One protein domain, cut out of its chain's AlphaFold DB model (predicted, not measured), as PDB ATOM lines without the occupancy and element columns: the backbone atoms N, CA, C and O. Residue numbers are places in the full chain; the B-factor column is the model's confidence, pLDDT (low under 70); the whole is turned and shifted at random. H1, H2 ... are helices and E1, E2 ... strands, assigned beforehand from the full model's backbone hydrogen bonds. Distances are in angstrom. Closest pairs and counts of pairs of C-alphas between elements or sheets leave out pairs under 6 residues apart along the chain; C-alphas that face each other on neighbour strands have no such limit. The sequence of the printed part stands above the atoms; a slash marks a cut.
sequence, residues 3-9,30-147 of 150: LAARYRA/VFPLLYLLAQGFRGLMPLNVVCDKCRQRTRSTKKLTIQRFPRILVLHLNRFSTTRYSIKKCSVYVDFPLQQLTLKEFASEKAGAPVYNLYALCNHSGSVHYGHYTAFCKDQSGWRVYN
ATOM      1  N   LEU A   3     181.617 228.846 254.687       69.50
ATOM      2  CA  LEU A   3     180.336 228.285 255.096       69.50
ATOM      3  C   LEU A   3     179.744 229.189 256.173       69.50
ATOM      4  O   LEU A   3     180.438 229.535 257.127       69.50
ATOM      5  N   ALA A   4     178.472 229.556 256.043       61.97
ATOM      6  CA  ALA A   4     177.738 230.297 257.057       61.97
ATOM      7  C   ALA A   4     176.597 229.434 257.609       61.97
ATOM      8  O   ALA A   4     175.712 228.964 256.885       61.97
ATOM      9  N   ALA A   5     176.619 229.231 258.920       62.88
ATOM     10  CA  ALA A   5     175.663 228.410 259.637       62.88
ATOM     11  C   ALA A   5     174.983 229.229 260.742       62.88
ATOM     12  O   ALA A   5     175.613 230.037 261.426       62.88
ATOM     13  N   ARG A   6     173.674 229.046 260.915       56.31
ATOM     14  CA  ARG A   6     172.863 229.770 261.900       56.31
ATOM     15  C   ARG A   6     172.564 228.855 263.083       56.31
ATOM     16  O   ARG A   6     172.247 227.680 262.902       56.31
ATOM     17  N   TYR A   7     172.695 229.403 264.287       43.69
ATOM     18  CA  TYR A   7     172.413 228.716 265.541       43.69
ATOM     19  C   TYR A   7     170.935 228.329 265.615       43.69
ATOM     20  O   TYR A   7     170.063 229.167 265.363       43.69
ATOM     21  N   ARG A   8     170.646 227.076 265.974       50.34
ATOM     22  CA  ARG A   8     169.274 226.615 266.185       50.34
ATOM     23  C   ARG A   8     168.861 226.889 267.633       50.34
ATOM     24  O   ARG A   8     169.191 226.114 268.523       50.34
ATOM     25  N   ALA A   9     168.097 227.957 267.865       38.06
ATOM     26  CA  ALA A   9     167.123 227.921 268.956       38.06
ATOM     27  C   ALA A   9     166.020 226.938 268.533       38.06
ATOM     28  O   ALA A   9     165.670 226.899 267.354       38.06
ATOM     29  N   VAL A  30     186.973 212.799 249.542       77.25
ATOM     30  CA  VAL A  30     186.035 213.690 250.226       77.25
ATOM     31  C   VAL A  30     186.412 213.711 251.700       77.25
ATOM     32  O   VAL A  30     186.447 212.670 252.352       77.25
ATOM     33  N   PHE A  31     186.686 214.898 252.244       85.44
ATOM     34  CA  PHE A  31     187.054 215.048 253.653       85.44
ATOM     35  C   PHE A  31     185.873 215.556 254.488       85.44
ATOM     36  O   PHE A  31     185.306 216.601 254.161       85.44
ATOM     37  N   PRO A  32     185.521 214.906 255.609       90.75
ATOM     38  CA  PRO A  32     184.485 215.416 256.503       90.75
ATOM     39  C   PRO A  32     184.882 216.750 257.156       90.75
ATOM     40  O   PRO A  32     186.000 216.905 257.652       90.75
ATOM     41  N   LEU A  33     183.953 217.703 257.256       89.81
ATOM     42  CA  LEU A  33     184.189 219.001 257.904       89.81
ATOM     43  C   LEU A  33     184.688 218.852 259.350       89.81
ATOM     44  O   LEU A  33     185.608 219.560 259.756       89.81
ATOM     45  N   LEU A  34     184.116 217.919 260.117       90.38
ATOM     46  CA  LEU A  34     184.527 217.669 261.504       90.38
ATOM     47  C   LEU A  34     185.986 217.203 261.599       90.38
ATOM     48  O   LEU A  34     186.689 217.588 262.530       90.38
ATOM     49  N   TYR A  35     186.472 216.456 260.605       90.00
ATOM     50  CA  TYR A  35     187.871 216.038 260.543       90.00
ATOM     51  C   TYR A  35     188.808 217.243 260.360       90.00
ATOM     52  O   TYR A  35     189.791 217.380 261.091       90.00
ATOM     53  N   LEU A  36     188.467 218.171 259.461       88.81
ATOM     54  CA  LEU A  36     189.243 219.402 259.251       88.81
ATOM     55  C   LEU A  36     189.237 220.310 260.486       88.81
ATOM     56  O   LEU A  36     190.270 220.866 260.861       88.81
ATOM     57  N   LEU A  37     188.087 220.437 261.153       90.25
ATOM     58  CA  LEU A  37     187.992 221.169 262.414       90.25
ATOM     59  C   LEU A  37     188.866 220.509 263.489       90.25
ATOM     60  O   LEU A  37     189.656 221.191 264.139       90.25
ATOM     61  N   ALA A  38     188.817 219.184 263.632       88.88
ATOM     62  CA  ALA A  38     189.651 218.466 264.591       88.88
ATOM     63  C   ALA A  38     191.148 218.727 264.384       88.88
ATOM     64  O   ALA A  38     191.847 218.937 265.373       88.88
ATOM     65  N   GLN A  39     191.638 218.797 263.143       85.56
ATOM     66  CA  GLN A  39     193.035 219.155 262.864       85.56
ATOM     67  C   GLN A  39     193.396 220.572 263.336       85.56
ATOM     68  O   GLN A  39     194.477 220.780 263.881       85.56
ATOM     69  N   GLY A  40     192.490 221.542 263.182       82.25
ATOM     70  CA  GLY A  40     192.707 222.913 263.657       82.25
ATOM     71  C   GLY A  40     192.678 223.053 265.184       82.25
ATOM     72  O   GLY A  40     193.399 223.872 265.752       82.25
ATOM     73  N   PHE A  41     191.860 222.246 265.867       83.25
ATOM     74  CA  PHE A  41     191.684 222.304 267.325       83.25
ATOM     75  C   PHE A  41     192.664 221.417 268.104       83.25
ATOM     76  O   PHE A  41     192.982 221.704 269.266       83.25
ATOM     77  N   ARG A  42     193.162 220.350 267.475       72.50
ATOM     78  CA  ARG A  42     194.172 219.451 268.031       72.50
ATOM     79  C   ARG A  42     195.558 219.940 267.626       72.50
ATOM     80  O   ARG A  42     196.142 219.481 266.653       72.50
ATOM     81  N   GLY A  43     196.123 220.831 268.436       62.22
ATOM     82  CA  GLY A  43     197.551 221.129 268.403       62.22
ATOM     83  C   GLY A  43     198.354 219.951 268.960       62.22
ATOM     84  O   GLY A  43     198.923 220.053 270.042       62.22
ATOM     85  N   LEU A  44     198.407 218.829 268.233       55.22
ATOM     86  CA  LEU A  44     199.266 217.673 268.544       55.22
ATOM     87  C   LEU A  44     200.735 217.919 268.161       55.22
ATOM     88  O   LEU A  44     201.503 216.980 267.976       55.22
ATOM     89  N   MET A  45     201.137 219.183 268.053       57.16
ATOM     90  CA  MET A  45     202.539 219.553 267.970       57.16
ATOM     91  C   MET A  45     203.109 219.401 269.385       57.16
ATOM     92  O   MET A  45     202.636 220.106 270.281       57.16
ATOM     93  N   PRO A  46     204.066 218.488 269.634       61.66
ATOM     94  CA  PRO A  46     204.756 218.445 270.914       61.66
ATOM     95  C   PRO A  46     205.445 219.794 271.118       61.66
ATOM     96  O   PRO A  46     206.437 220.111 270.463       61.66
ATOM     97  N   LEU A  47     204.876 220.621 271.992       65.44
ATOM     98  CA  LEU A  47     205.498 221.881 272.353       65.44
ATOM     99  C   LEU A  47     206.621 221.551 273.333       65.44
ATOM    100  O   LEU A  47     206.381 220.936 274.375       65.44
ATOM    101  N   ASN A  48     207.840 221.969 272.997       72.50
ATOM    102  CA  ASN A  48     208.972 221.945 273.916       72.50
ATOM    103  C   ASN A  48     208.820 223.108 274.901       72.50
ATOM    104  O   ASN A  48     209.467 224.143 274.766       72.50
ATOM    105  N   VAL A  49     207.908 222.947 275.858       81.00
ATOM    106  CA  VAL A  49     207.654 223.932 276.913       81.00
ATOM    107  C   VAL A  49     208.518 223.588 278.118       81.00
ATOM    108  O   VAL A  49     208.610 222.428 278.534       81.00
ATOM    109  N   VAL A  50     209.163 224.609 278.676       87.62
ATOM    110  CA  VAL A  50     209.805 224.518 279.985       87.62
ATOM    111  C   VAL A  50     208.725 224.749 281.031       87.62
ATOM    112  O   VAL A  50     208.031 225.757 280.993       87.62
ATOM    113  N   CYS A  51     208.548 223.795 281.938       85.81
ATOM    114  CA  CYS A  51     207.574 223.937 283.014       85.81
ATOM    115  C   CYS A  51     208.077 224.950 284.051       85.81
ATOM    116  O   CYS A  51     209.151 224.753 284.618       85.81
ATOM    117  N   ASP A  52     207.282 225.974 284.369       89.19
ATOM    118  CA  ASP A  52     207.664 227.014 285.342       89.19
ATOM    119  C   ASP A  52     207.926 226.459 286.752       89.19
ATOM    120  O   ASP A  52     208.722 227.018 287.505       89.19
ATOM    121  N   LYS A  53     207.294 225.332 287.110       91.38
ATOM    122  CA  LYS A  53     207.441 224.707 288.434       91.38
ATOM    123  C   LYS A  53     208.718 223.878 288.574       91.38
ATOM    124  O   LYS A  53     209.389 223.985 289.592       91.38
ATOM    125  N   CYS A  54     209.047 223.035 287.591       90.38
ATOM    126  CA  CYS A  54     210.197 222.118 287.682       90.38
ATOM    127  C   CYS A  54     211.400 222.523 286.817       90.38
ATOM    128  O   CYS A  54     212.445 221.886 286.895       90.38
ATOM    129  N   ARG A  55     211.261 223.564 285.985       88.88
ATOM    130  CA  ARG A  55     212.268 224.080 285.040       88.88
ATOM    131  C   ARG A  55     212.826 223.056 284.044       88.88
ATOM    132  O   ARG A  55     213.858 223.298 283.425       88.88
ATOM    133  N   GLN A  56     212.130 221.940 283.842       89.25
ATOM    134  CA  GLN A  56     212.499 220.910 282.869       89.25
ATOM    135  C   GLN A  56     211.704 221.059 281.570       89.25
ATOM    136  O   GLN A  56     210.549 221.502 281.574       89.25
ATOM    137  N   ARG A  57     212.314 220.650 280.451       83.81
ATOM    138  CA  ARG A  57     211.610 220.504 279.169       83.81
ATOM    139  C   ARG A  57     210.677 219.308 279.260       83.81
ATOM    140  O   ARG A  57     211.118 218.192 279.518       83.81
ATOM    141  N   THR A  58     209.394 219.540 279.028       80.75
ATOM    142  CA  THR A  58     208.377 218.488 279.096       80.75
ATOM    143  C   THR A  58     207.570 218.457 277.811       80.75
ATOM    144  O   THR A  58     207.281 219.496 277.211       80.75
ATOM    145  N   ARG A  59     207.196 217.251 277.374       80.75
ATOM    146  CA  ARG A  59     206.305 217.081 276.227       80.75
ATOM    147  C   ARG A  59     204.919 217.592 276.614       80.75
ATOM    148  O   ARG A  59     204.233 216.966 277.414       80.75
ATOM    149  N   SER A  60     204.519 218.715 276.030       77.75
ATOM    150  CA  SER A  60     203.227 219.345 276.299       77.75
ATOM    151  C   SER A  60     202.281 219.199 275.110       77.75
ATOM    152  O   SER A  60     202.712 219.194 273.955       77.75
ATOM    153  N   THR A  61     200.981 219.098 275.391       80.06
ATOM    154  CA  THR A  61     199.921 219.129 274.372       80.06
ATOM    155  C   THR A  61     199.141 220.433 274.486       80.06
ATOM    156  O   THR A  61     198.917 220.937 275.586       80.06
ATOM    157  N   LYS A  62     198.725 220.996 273.347       81.50
ATOM    158  CA  LYS A  62     197.878 222.191 273.306       81.50
ATOM    159  C   LYS A  62     196.512 221.821 272.746       81.50
ATOM    160  O   LYS A  62     196.400 221.370 271.608       81.50
ATOM    161  N   LYS A  63     195.467 222.059 273.536       85.38
ATOM    162  CA  LYS A  63     194.072 221.939 273.107       85.38
ATOM    163  C   LYS A  63     193.445 223.324 273.064       85.38
ATOM    164  O   LYS A  63     193.498 224.059 274.046       85.38
ATOM    165  N   LEU A  64     192.844 223.671 271.933       89.50
ATOM    166  CA  LEU A  64     191.992 224.851 271.823       89.50
ATOM    167  C   LEU A  64     190.537 224.440 272.070       89.50
ATOM    168  O   LEU A  64     190.147 223.314 271.769       89.50
ATOM    169  N   THR A  65     189.740 225.337 272.646       92.75
ATOM    170  CA  THR A  65     188.287 225.166 272.810       92.75
ATOM    171  C   THR A  65     187.588 226.503 272.592       92.75
ATOM    172  O   THR A  65     188.180 227.565 272.793       92.75
ATOM    173  N   ILE A  66     186.325 226.463 272.174       93.31
ATOM    174  CA  ILE A  66     185.478 227.641 271.997       93.31
ATOM    175  C   ILE A  66     184.743 227.914 273.312       93.31
ATOM    176  O   ILE A  66     183.976 227.085 273.803       93.31
ATOM    177  N   GLN A  67     184.967 229.100 273.877       94.31
ATOM    178  CA  GLN A  67     184.316 229.549 275.114       94.31
ATOM    179  C   GLN A  67     182.867 229.991 274.892       94.31
ATOM    180  O   GLN A  67     182.011 229.776 275.743       94.31
ATOM    181  N   ARG A  68     182.576 230.601 273.739       93.31
ATOM    182  CA  ARG A  68     181.239 231.090 273.403       93.31
ATOM    183  C   ARG A  68     180.988 230.975 271.909       93.31
ATOM    184  O   ARG A  68     181.792 231.439 271.106       93.31
ATOM    185  N   PHE A  69     179.849 230.396 271.560       94.19
ATOM    186  CA  PHE A  69     179.430 230.198 270.179       94.19
ATOM    187  C   PHE A  69     178.545 231.360 269.700       94.19
ATOM    188  O   PHE A  69     177.637 231.773 270.425       94.19
ATOM    189  N   PRO A  70     178.795 231.928 268.507       93.38
ATOM    190  CA  PRO A  70     178.002 233.037 267.982       93.38
ATOM    191  C   PRO A  70     176.653 232.560 267.422       93.38
ATOM    192  O   PRO A  70     176.514 231.421 266.981       93.38
ATOM    193  N   ARG A  71     175.657 233.456 267.349       91.94
ATOM    194  CA  ARG A  71     174.357 233.146 266.710       91.94
ATOM    195  C   ARG A  71     174.501 232.797 265.225       91.94
ATOM    196  O   ARG A  71     173.718 232.010 264.701       91.94
ATOM    197  N   ILE A  72     175.484 233.391 264.556       92.56
ATOM    198  CA  ILE A  72     175.859 233.098 263.173       92.56
ATOM    199  C   ILE A  72     177.332 232.708 263.194       92.56
ATOM    200  O   ILE A  72     178.175 233.495 263.617       92.56
ATOM    201  N   LEU A  73     177.623 231.482 262.777       93.38
ATOM    202  CA  LEU A  73     178.969 230.948 262.665       93.38
ATOM    203  C   LEU A  73     179.409 231.004 261.206       93.38
ATOM    204  O   LEU A  73     178.731 230.464 260.335       93.38
ATOM    205  N   VAL A  74     180.565 231.615 260.957       94.31
ATOM    206  CA  VAL A  74     181.211 231.615 259.644       94.31
ATOM    207  C   VAL A  74     182.483 230.781 259.733       94.31
ATOM    208  O   VAL A  74     183.374 231.082 260.523       94.31
ATOM    209  N   LEU A  75     182.562 229.726 258.926       92.12
ATOM    210  CA  LEU A  75     183.729 228.861 258.796       92.12
ATOM    211  C   LEU A  75     184.411 229.151 257.464       92.12
ATOM    212  O   LEU A  75     183.880 228.846 256.396       92.12
ATOM    213  N   HIS A  76     185.604 229.734 257.525       92.12
ATOM    214  CA  HIS A  76     186.437 229.924 256.347       92.12
ATOM    215  C   HIS A  76     187.394 228.742 256.194       92.12
ATOM    216  O   HIS A  76     188.243 228.504 257.052       92.12
ATOM    217  N   LEU A  77     187.272 228.006 255.091       90.00
ATOM    218  CA  LEU A  77     188.218 226.951 254.753       90.00
ATOM    219  C   LEU A  77     189.402 227.584 254.023       90.00
ATOM    220  O   LEU A  77     189.265 228.009 252.869       90.00
ATOM    221  N   ASN A  78     190.557 227.637 254.690       88.44
ATOM    222  CA  ASN A  78     191.791 228.103 254.069       88.44
ATOM    223  C   ASN A  78     192.299 227.053 253.071       88.44
ATOM    224  O   ASN A  78     192.973 226.093 253.433       88.44
ATOM    225  N   ARG A  79     191.925 227.229 251.804       87.56
ATOM    226  CA  ARG A  79     192.246 226.309 250.706       87.56
ATOM    227  C   ARG A  79     193.495 226.717 249.930       87.56
ATOM    228  O   ARG A  79     193.770 226.105 248.906       87.56
ATOM    229  N   PHE A  80     194.229 227.735 250.367       86.50
ATOM    230  CA  PHE A  80     195.417 228.211 249.668       86.50
ATOM    231  C   PHE A  80     196.645 227.976 250.535       86.50
ATOM    232  O   PHE A  80     196.713 228.430 251.675       86.50
ATOM    233  N   SER A  81     197.605 227.242 249.986       86.12
ATOM    234  CA  SER A  81     198.886 226.994 250.633       86.12
ATOM    235  C   SER A  81     199.990 227.655 249.830       86.12
ATOM    236  O   SER A  81     200.096 227.446 248.617       86.12
ATOM    237  N   THR A  82     200.800 228.455 250.514       86.94
ATOM    238  CA  THR A  82     201.932 229.168 249.926       86.94
ATOM    239  C   THR A  82     203.223 228.453 250.292       86.94
ATOM    240  O   THR A  82     203.517 228.208 251.459       86.94
ATOM    241  N   THR A  83     204.017 228.146 249.277       84.81
ATOM    242  CA  THR A  83     205.409 227.702 249.395       84.81
ATOM    243  C   THR A  83     206.327 228.818 248.894       84.81
ATOM    244  O   THR A  83     205.850 229.784 248.303       84.81
ATOM    245  N   ARG A  84     207.651 228.685 249.069       86.19
ATOM    246  CA  ARG A  84     208.618 229.696 248.590       86.19
ATOM    247  C   ARG A  84     208.510 230.007 247.090       86.19
ATOM    248  O   ARG A  84     208.886 231.100 246.691       86.19
ATOM    249  N   TYR A  85     208.004 229.071 246.285       87.50
ATOM    250  CA  TYR A  85     208.010 229.170 244.819       87.50
ATOM    251  C   TYR A  85     206.627 229.054 244.173       87.50
ATOM    252  O   TYR A  85     206.501 229.212 242.965       87.50
ATOM    253  N   SER A  86     205.583 228.719 244.936       86.81
ATOM    254  CA  SER A  86     204.253 228.496 244.365       86.81
ATOM    255  C   SER A  86     203.146 228.671 245.391       86.81
ATOM    256  O   SER A  86     203.325 228.359 246.572       86.81
ATOM    257  N   ILE A  87     201.980 229.103 244.918       87.94
ATOM    258  CA  ILE A  87     200.732 229.043 245.673       87.94
ATOM    259  C   ILE A  87     199.885 227.942 245.046       87.94
ATOM    260  O   ILE A  87     199.688 227.916 243.831       87.94
ATOM    261  N   LYS A  88     199.380 227.027 245.869       88.88
ATOM    262  CA  LYS A  88     198.525 225.924 245.427       88.88
ATOM    263  C   LYS A  88     197.145 226.038 246.054       88.88
ATOM    264  O   LYS A  88     197.016 226.313 247.247       88.88
ATOM    265  N   LYS A  89     196.117 225.793 245.241       87.62
ATOM    266  CA  LYS A  89     194.731 225.654 245.692       87.62
ATOM    267  C   LYS A  89     194.450 224.188 246.023       87.62
ATOM    268  O   LYS A  89     194.659 223.313 245.191       87.62
ATOM    269  N   CYS A  90     193.939 223.934 247.219       88.00
ATOM    270  CA  CYS A  90     193.360 222.659 247.613       88.00
ATOM    271  C   CYS A  90     191.917 222.579 247.092       88.00
ATOM    272  O   CYS A  90     190.992 223.171 247.664       88.00
ATOM    273  N   SER A  91     191.743 221.855 245.986       85.19
ATOM    274  CA  SER A  91     190.451 221.659 245.310       85.19
ATOM    275  C   SER A  91     189.648 220.474 245.852       85.19
ATOM    276  O   SER A  91     188.639 220.106 245.263       85.19
ATOM    277  N   VAL A  92     190.084 219.881 246.964       87.44
ATOM    278  CA  VAL A  92     189.459 218.684 247.527       87.44
ATOM    279  C   VAL A  92     188.067 218.989 248.081       87.44
ATOM    280  O   VAL A  92     187.852 220.032 248.716       87.44
ATOM    281  N   TYR A  93     187.118 218.082 247.863       86.06
ATOM    282  CA  TYR A  93     185.760 218.231 248.363       86.06
ATOM    283  C   TYR A  93     185.706 218.083 249.880       86.06
ATOM    284  O   TYR A  93     186.453 217.322 250.494       86.06
ATOM    285  N   VAL A  94     184.815 218.862 250.488       89.44
ATOM    286  CA  VAL A  94     184.553 218.795 251.922       89.44
ATOM    287  C   VAL A  94     183.091 218.477 252.107       89.44
ATOM    288  O   VAL A  94     182.246 219.236 251.634       89.44
ATOM    289  N   ASP A  95     182.821 217.373 252.789       90.88
ATOM    290  CA  ASP A  95     181.471 216.982 253.158       90.88
ATOM    291  C   ASP A  95     181.051 217.682 254.451       90.88
ATOM    292  O   ASP A  95     181.837 217.816 255.398       90.88
ATOM    293  N   PHE A  96     179.817 218.171 254.490       89.50
ATOM    294  CA  PHE A  96     179.272 218.874 255.644       89.50
ATOM    295  C   PHE A  96     177.759 218.668 255.751       89.50
ATOM    296  O   PHE A  96     177.041 218.722 254.751       89.50
ATOM    297  N   PRO A  97     177.231 218.512 256.975       92.25
ATOM    298  CA  PRO A  97     175.801 218.354 257.164       92.25
ATOM    299  C   PRO A  97     175.071 219.687 256.937       92.25
ATOM    300  O   PRO A  97     175.454 220.731 257.470       92.25
ATOM    301  N   LEU A  98     173.964 219.654 256.189       91.19
ATOM    302  CA  LEU A  98     173.103 220.830 255.987       91.19
ATOM    303  C   LEU A  98     172.346 221.225 257.264       91.19
ATOM    304  O   LEU A  98     171.972 222.383 257.451       91.19
ATOM    305  N   GLN A  99     172.093 220.259 258.143       92.81
ATOM    306  CA  GLN A  99     171.364 220.441 259.391       92.81
ATOM    307  C   GLN A  99     172.054 219.688 260.518       92.81
ATOM    308  O   GLN A  99     172.699 218.672 260.288       92.81
ATOM    309  N   GLN A 100     171.840 220.150 261.748       93.69
ATOM    310  CA  GLN A 100     172.294 219.464 262.959       93.69
ATOM    311  C   GLN A 100     173.821 219.285 263.050       93.69
ATOM    312  O   GLN A 100     174.307 218.303 263.607       93.69
ATOM    313  N   LEU A 101     174.590 220.265 262.568       94.00
ATOM    314  CA  LEU A 101     176.030 220.318 262.814       94.00
ATOM    315  C   LEU A 101     176.273 220.580 264.304       94.00
ATOM    316  O   LEU A 101     176.111 221.708 264.777       94.00
ATOM    317  N   THR A 102     176.656 219.541 265.042       93.88
ATOM    318  CA  THR A 102     177.069 219.658 266.444       93.88
ATOM    319  C   THR A 102     178.542 220.041 266.531       93.88
ATOM    320  O   THR A 102     179.391 219.411 265.911       93.88
ATOM    321  N   LEU A 103     178.855 221.080 267.311       93.62
ATOM    322  CA  LEU A 103     180.239 221.515 267.571       93.62
ATOM    323  C   LEU A 103     180.657 221.279 269.027       93.62
ATOM    324  O   LEU A 103     181.613 221.883 269.514       93.62
ATOM    325  N   LYS A 104     179.940 220.391 269.727       92.81
ATOM    326  CA  LYS A 104     180.173 220.059 271.140       92.81
ATOM    327  C   LYS A 104     181.612 219.611 271.414       92.81
ATOM    328  O   LYS A 104     182.162 219.965 272.448       92.81
ATOM    329  N   GLU A 105     182.244 218.873 270.502       92.31
ATOM    330  CA  GLU A 105     183.625 218.394 270.684       92.31
ATOM    331  C   GLU A 105     184.670 219.527 270.747       92.31
ATOM    332  O   GLU A 105     185.743 219.358 271.331       92.31
ATOM    333  N   PHE A 106     184.335 220.694 270.190       92.88
ATOM    334  CA  PHE A 106     185.178 221.890 270.177       92.88
ATOM    335  C   PHE A 106     184.787 222.892 271.271       92.88
ATOM    336  O   PHE A 106     185.445 223.920 271.430       92.88
ATOM    337  N   ALA A 107     183.716 222.623 272.017       93.62
ATOM    338  CA  ALA A 107     183.193 223.495 273.056       93.62
ATOM    339  C   ALA A 107     184.003 223.371 274.358       93.62
ATOM    340  O   ALA A 107     184.469 222.293 274.727       93.62
ATOM    341  N   SER A 108     184.166 224.486 275.072       93.25
ATOM    342  CA  SER A 108     184.566 224.442 276.482       93.25
ATOM    343  C   SER A 108     183.426 223.875 277.339       93.25
ATOM    344  O   SER A 108     182.266 223.903 276.927       93.25
ATOM    345  N   GLU A 109     183.725 223.434 278.561       89.00
ATOM    346  CA  GLU A 109     182.718 222.895 279.495       89.00
ATOM    347  C   GLU A 109     181.545 223.858 279.743       89.00
ATOM    348  O   GLU A 109     180.410 223.433 279.936       89.00
ATOM    349  N   LYS A 110     181.804 225.169 279.669       87.88
ATOM    350  CA  LYS A 110     180.817 226.231 279.908       87.88
ATOM    351  C   LYS A 110     180.051 226.659 278.652       87.88
ATOM    352  O   LYS A 110     179.101 227.428 278.754       87.88
ATOM    353  N   ALA A 111     180.450 226.189 277.469       87.88
ATOM    354  CA  ALA A 111     179.915 226.651 276.186       87.88
ATOM    355  C   ALA A 111     178.667 225.878 275.708       87.88
ATOM    356  O   ALA A 111     178.078 226.238 274.686       87.88
ATOM    357  N   GLY A 112     178.256 224.835 276.436       88.00
ATOM    358  CA  GLY A 112     177.096 224.006 276.103       88.00
ATOM    359  C   GLY A 112     177.317 223.102 274.883       88.00
ATOM    360  O   GLY A 112     178.443 222.766 274.522       88.00
ATOM    361  N   ALA A 113     176.220 222.679 274.248       89.62
ATOM    362  CA  ALA A 113     176.225 221.815 273.065       89.62
ATOM    363  C   ALA A 113     175.625 222.562 271.859       89.62
ATOM    364  O   ALA A 113     174.430 222.432 271.585       89.62
ATOM    365  N   PRO A 114     176.411 223.399 271.162       92.56
ATOM    366  CA  PRO A 114     175.900 224.205 270.061       92.56
ATOM    367  C   PRO A 114     175.554 223.339 268.847       92.56
ATOM    368  O   PRO A 114     176.339 222.483 268.424       92.56
ATOM    369  N   VAL A 115     174.391 223.619 268.263       94.50
ATOM    370  CA  VAL A 115     173.898 222.959 267.055       94.50
ATOM    371  C   VAL A 115     173.571 224.013 266.006       94.50
ATOM    372  O   VAL A 115     172.847 224.978 266.270       94.50
ATOM    373  N   TYR A 116     174.102 223.812 264.806       94.31
ATOM    374  CA  TYR A 116     173.960 224.732 263.688       94.31
ATOM    375  C   TYR A 116     173.266 224.080 262.498       94.31
ATOM    376  O   TYR A 116     173.454 222.898 262.211       94.31
ATOM    377  N   ASN A 117     172.499 224.889 261.772       94.69
ATOM    378  CA  ASN A 117     172.006 224.548 260.445       94.69
ATOM    379  C   ASN A 117     172.708 225.439 259.424       94.69
ATOM    380  O   ASN A 117     172.811 226.656 259.617       94.69
ATOM    381  N   LEU A 118     173.177 224.841 258.336       94.69
ATOM    382  CA  LEU A 118     173.733 225.590 257.225       94.69
ATOM    383  C   LEU A 118     172.615 226.389 256.554       94.69
ATOM    384  O   LEU A 118     171.518 225.872 256.327       94.69
ATOM    385  N   TYR A 119     172.894 227.647 256.234       94.44
ATOM    386  CA  TYR A 119     171.959 228.476 255.473       94.44
ATOM    387  C   TYR A 119     172.631 229.232 254.334       94.44
ATOM    388  O   TYR A 119     171.924 229.746 253.476       94.44
ATOM    389  N   ALA A 120     173.962 229.304 254.296       94.12
ATOM    390  CA  ALA A 120     174.661 229.782 253.119       94.12
ATOM    391  C   ALA A 120     176.050 229.154 252.976       94.12
ATOM    392  O   ALA A 120     176.691 228.781 253.960       94.12
ATOM    393  N   LEU A 121     176.536 229.074 251.742       94.00
ATOM    394  CA  LEU A 121     177.924 228.754 251.430       94.00
ATOM    395  C   LEU A 121     178.376 229.527 250.193       94.00
ATOM    396  O   LEU A 121     177.582 229.819 249.305       94.00
ATOM    397  N   CYS A 122     179.667 229.823 250.137       93.44
ATOM    398  CA  CYS A 122     180.316 230.463 249.005       93.44
ATOM    399  C   CYS A 122     181.453 229.572 248.503       93.44
ATOM    400  O   CYS A 122     182.384 229.238 249.255       93.44
ATOM    401  N   ASN A 123     181.371 229.177 247.235       91.19
ATOM    402  CA  ASN A 123     182.340 228.331 246.560       91.19
ATOM    403  C   ASN A 123     183.195 229.137 245.578       91.19
ATOM    404  O   ASN A 123     182.746 230.139 245.037       91.19
ATOM    405  N   HIS A 124     184.416 228.663 245.337       90.69
ATOM    406  CA  HIS A 124     185.332 229.223 244.351       90.69
ATOM    407  C   HIS A 124     185.751 228.127 243.371       90.69
ATOM    408  O   HIS A 124     186.436 227.178 243.772       90.69
ATOM    409  N   SER A 125     185.407 228.261 242.095       88.44
ATOM    410  CA  SER A 125     185.973 227.453 241.006       88.44
ATOM    411  C   SER A 125     187.187 228.164 240.394       88.44
ATOM    412  O   SER A 125     187.406 229.340 240.654       88.44
ATOM    413  N   GLY A 126     188.033 227.453 239.648       89.06
ATOM    414  CA  GLY A 126     189.239 228.034 239.035       89.06
ATOM    415  C   GLY A 126     190.520 227.874 239.858       89.06
ATOM    416  O   GLY A 126     190.577 227.072 240.798       89.06
ATOM    417  N   SER A 127     191.562 228.605 239.469       87.00
ATOM    418  CA  SER A 127     192.920 228.506 240.006       87.00
ATOM    419  C   SER A 127     193.127 229.411 241.229       87.00
ATOM    420  O   SER A 127     192.179 229.836 241.881       87.00
ATOM    421  N   VAL A 128     194.381 229.669 241.600       86.19
ATOM    422  CA  VAL A 128     194.723 230.674 242.618       86.19
ATOM    423  C   VAL A 128     194.615 232.096 242.061       86.19
ATOM    424  O   VAL A 128     194.357 233.023 242.816       86.19
ATOM    425  N   HIS A 129     194.865 232.283 240.764       86.31
ATOM    426  CA  HIS A 129     195.052 233.610 240.158       86.31
ATOM    427  C   HIS A 129     193.802 234.102 239.422       86.31
ATOM    428  O   HIS A 129     193.680 235.285 239.134       86.31
ATOM    429  N   TYR A 130     192.880 233.195 239.115       87.94
ATOM    430  CA  TYR A 130     191.622 233.473 238.436       87.94
ATOM    431  C   TYR A 130     190.586 232.442 238.866       87.94
ATOM    432  O   TYR A 130     190.934 231.316 239.234       87.94
ATOM    433  N   GLY A 131     189.313 232.791 238.771       89.25
ATOM    434  CA  GLY A 131     188.243 231.880 239.125       89.25
ATOM    435  C   GLY A 131     186.897 232.564 239.191       89.25
ATOM    436  O   GLY A 131     186.758 233.717 238.792       89.25
ATOM    437  N   HIS A 132     185.915 231.820 239.684       91.69
ATOM    438  CA  HIS A 132     184.539 232.276 239.761       91.69
ATOM    439  C   HIS A 132     183.927 231.935 241.112       91.69
ATOM    440  O   HIS A 132     184.105 230.821 241.621       91.69
ATOM    441  N   TYR A 133     183.219 232.896 241.699       91.88
ATOM    442  CA  TYR A 133     182.537 232.706 242.969       91.88
ATOM    443  C   TYR A 133     181.054 232.439 242.742       91.88
ATOM    444  O   TYR A 133     180.389 233.112 241.970       91.88
ATOM    445  N   THR A 134     180.534 231.436 243.440       92.69
ATOM    446  CA  THR A 134     179.101 231.121 243.457       92.69
ATOM    447  C   THR A 134     178.634 231.029 244.894       92.69
ATOM    448  O   THR A 134     179.377 230.561 245.764       92.69
ATOM    449  N   ALA A 135     177.405 231.458 245.155       92.81
ATOM    450  CA  ALA A 135     176.804 231.349 246.475       92.81
ATOM    451  C   ALA A 135     175.554 230.474 246.432       92.81
ATOM    452  O   ALA A 135     174.752 230.557 245.507       92.81
ATOM    453  N   PHE A 136     175.376 229.656 247.462       93.19
ATOM    454  CA  PHE A 136     174.117 228.975 247.728       93.19
ATOM    455  C   PHE A 136     173.558 229.560 249.009       93.19
ATOM    456  O   PHE A 136     174.255 229.551 250.024       93.19
ATOM    457  N   CYS A 137     172.319 230.040 248.983       93.88
ATOM    458  CA  CYS A 137     171.640 230.560 250.168       93.88
ATOM    459  C   CYS A 137     170.287 229.877 250.325       93.88
ATOM    460  O   CYS A 137     169.571 229.661 249.348       93.88
ATOM    461  N   LYS A 138     169.937 229.547 251.565       92.12
ATOM    462  CA  LYS A 138     168.645 228.992 251.940       92.12
ATOM    463  C   LYS A 138     167.754 230.088 252.503       92.12
ATOM    464  O   LYS A 138     168.116 230.737 253.486       92.12
ATOM    465  N   ASP A 139     166.572 230.229 251.928       88.12
ATOM    466  CA  ASP A 139     165.488 231.053 252.454       88.12
ATOM    467  C   ASP A 139     164.258 230.186 252.794       88.12
ATOM    468  O   ASP A 139     164.356 228.963 252.933       88.12
ATOM    469  N   GLN A 140     163.097 230.821 252.976       89.44
ATOM    470  CA  GLN A 140     161.835 230.129 253.269       89.44
ATOM    471  C   GLN A 140     161.336 229.253 252.107       89.44
ATOM    472  O   GLN A 140     160.627 228.280 252.345       89.44
ATOM    473  N   SER A 141     161.710 229.580 250.869       91.44
ATOM    474  CA  SER A 141     161.334 228.848 249.653       91.44
ATOM    475  C   SER A 141     162.278 227.690 249.325       91.44
ATOM    476  O   SER A 141     161.918 226.803 248.557       91.44
ATOM    477  N   GLY A 142     163.473 227.666 249.921       91.12
ATOM    478  CA  GLY A 142     164.453 226.605 249.726       91.12
ATOM    479  C   GLY A 142     165.847 227.140 249.430       91.12
ATOM    480  O   GLY A 142     166.190 228.269 249.772       91.12
ATOM    481  N   TRP A 143     166.683 226.287 248.841       92.69
ATOM    482  CA  TRP A 143     168.031 226.658 248.417       92.69
ATOM    483  C   TRP A 143     167.991 227.339 247.050       92.69
ATOM    484  O   TRP A 143     167.374 226.824 246.121       92.69
ATOM    485  N   ARG A 144     168.696 228.462 246.914       93.88
ATOM    486  CA  ARG A 144     168.916 229.163 245.644       93.88
ATOM    487  C   ARG A 144     170.403 229.303 245.361       93.88
ATOM    488  O   ARG A 144     171.200 229.417 246.295       93.88
ATOM    489  N   VAL A 145     170.748 229.324 244.076       93.44
ATOM    490  CA  VAL A 145     172.113 229.524 243.579       93.44
ATOM    491  C   VAL A 145     172.232 230.928 243.004       93.44
ATOM    492  O   VAL A 145     171.404 231.330 242.194       93.44
ATOM    493  N   TYR A 146     173.278 231.642 243.401       92.50
ATOM    494  CA  TYR A 146     173.635 232.966 242.907       92.50
ATOM    495  C   TYR A 146     174.944 232.842 242.134       92.50
ATOM    496  O   TYR A 146     175.949 232.359 242.668       92.50
ATOM    497  N   ASN A 147     174.892 233.223 240.861       93.06
ATOM    498  CA  ASN A 147     175.954 233.019 239.880       93.06
ATOM    499  C   ASN A 147     176.083 234.247 238.956       93.06
ATOM    500  O   ASN A 147     176.064 234.107 237.737       93.06
TER     501      ASN A 147
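This is residues 3 to 9 and 30 to 147 of the 150 residues of the protein "USP domain-containing protein" of Paroedura picta (UniProt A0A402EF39). A strongly twisted sheet of five strands, E5 E1 E9 E10 E11, forms a wall at one end of a loose, flat model, and the hairpin E3 and E4 reaches away as a long arm at the other end, with the single helix H1 between them. A smaller hairpin, E6 and E7, makes a second arm, and E2 and E8 form a short parallel pair next to the beginning of H1. The printed part has 125 residues with one named helix and eleven named strands, in the order E1 E2 H1 E3 E4 E5 E6 E7 E8 E9 E10 E11; the class is mostly strand, and the five-stranded sheet is antiparallel throughout. The radius of gyration of the C-alphas is 18.6 A, and the spans are 61 by 46 by 21 A.

E1, residues 3 to 7, begins at C-alpha 3 (180.336, 228.285, 255.096). After the cut come E2, residues 30 to 32, and H1, residues 33 to 41, 12.5 A long. E3, residues 42 to 50, spans 20.3 A and bends by 64 degrees at residue 45; E4, residues 57 to 63, spans 18.6 A. E5 is residues 72 to 76, E6 80 to 82, E7 87 to 89 and E8 93 to 95. E9, residues 115 to 126, spans 32.3 A and bends by 58 degrees at residue 119. E10, residues 131 to 138, spans 23.6 A, and E11, residues 143 to 146, ends at C-alpha 146 (173.635, 232.966, 242.907).

In the large sheet E5 and E11 are the edge strands. E5 and E1 are antiparallel at 158 degrees, with N 5 and O 73 2.8 A apart; E1 and E9 pair through N 4 and O 120, 2.8 A. E9, E10 and E11 are a meander, each strand the antiparallel neighbour of the one before, with N 123 and O 134 at 2.8 A and N 146 and O 135 at 2.8 A. Residues 101 to 102 pair antiparallel with residues 115 to 116 of E9. H1 is not on this sheet, and every O i to N i+4 pair in it is within hydrogen-bond range. The closest C-alphas of H1 and E8 are those of Leu 33 and Asp 95, 5.8 A. E2 and E8 are parallel, with N 95 and O 31 2.9 A apart. In the hairpin E3 and E4, N 58 and O 49 are 3.0 A apart; in the hairpin E6 and E7, N 88 and O 81 are 2.9 A apart. E3 and E9 are apart.

The two C-alphas farthest apart are those of Cys 54 and Ser 141, 62.3 A. Residues 10 to 29 are not printed, and C-alphas 9 and 30 are 30.2 A apart across the cut. The link E8 to E9, residues 96 to 114, is long. The mean pLDDT of the printed part is 86.2; residues 3 to 9 and 43 to 47 are under 70.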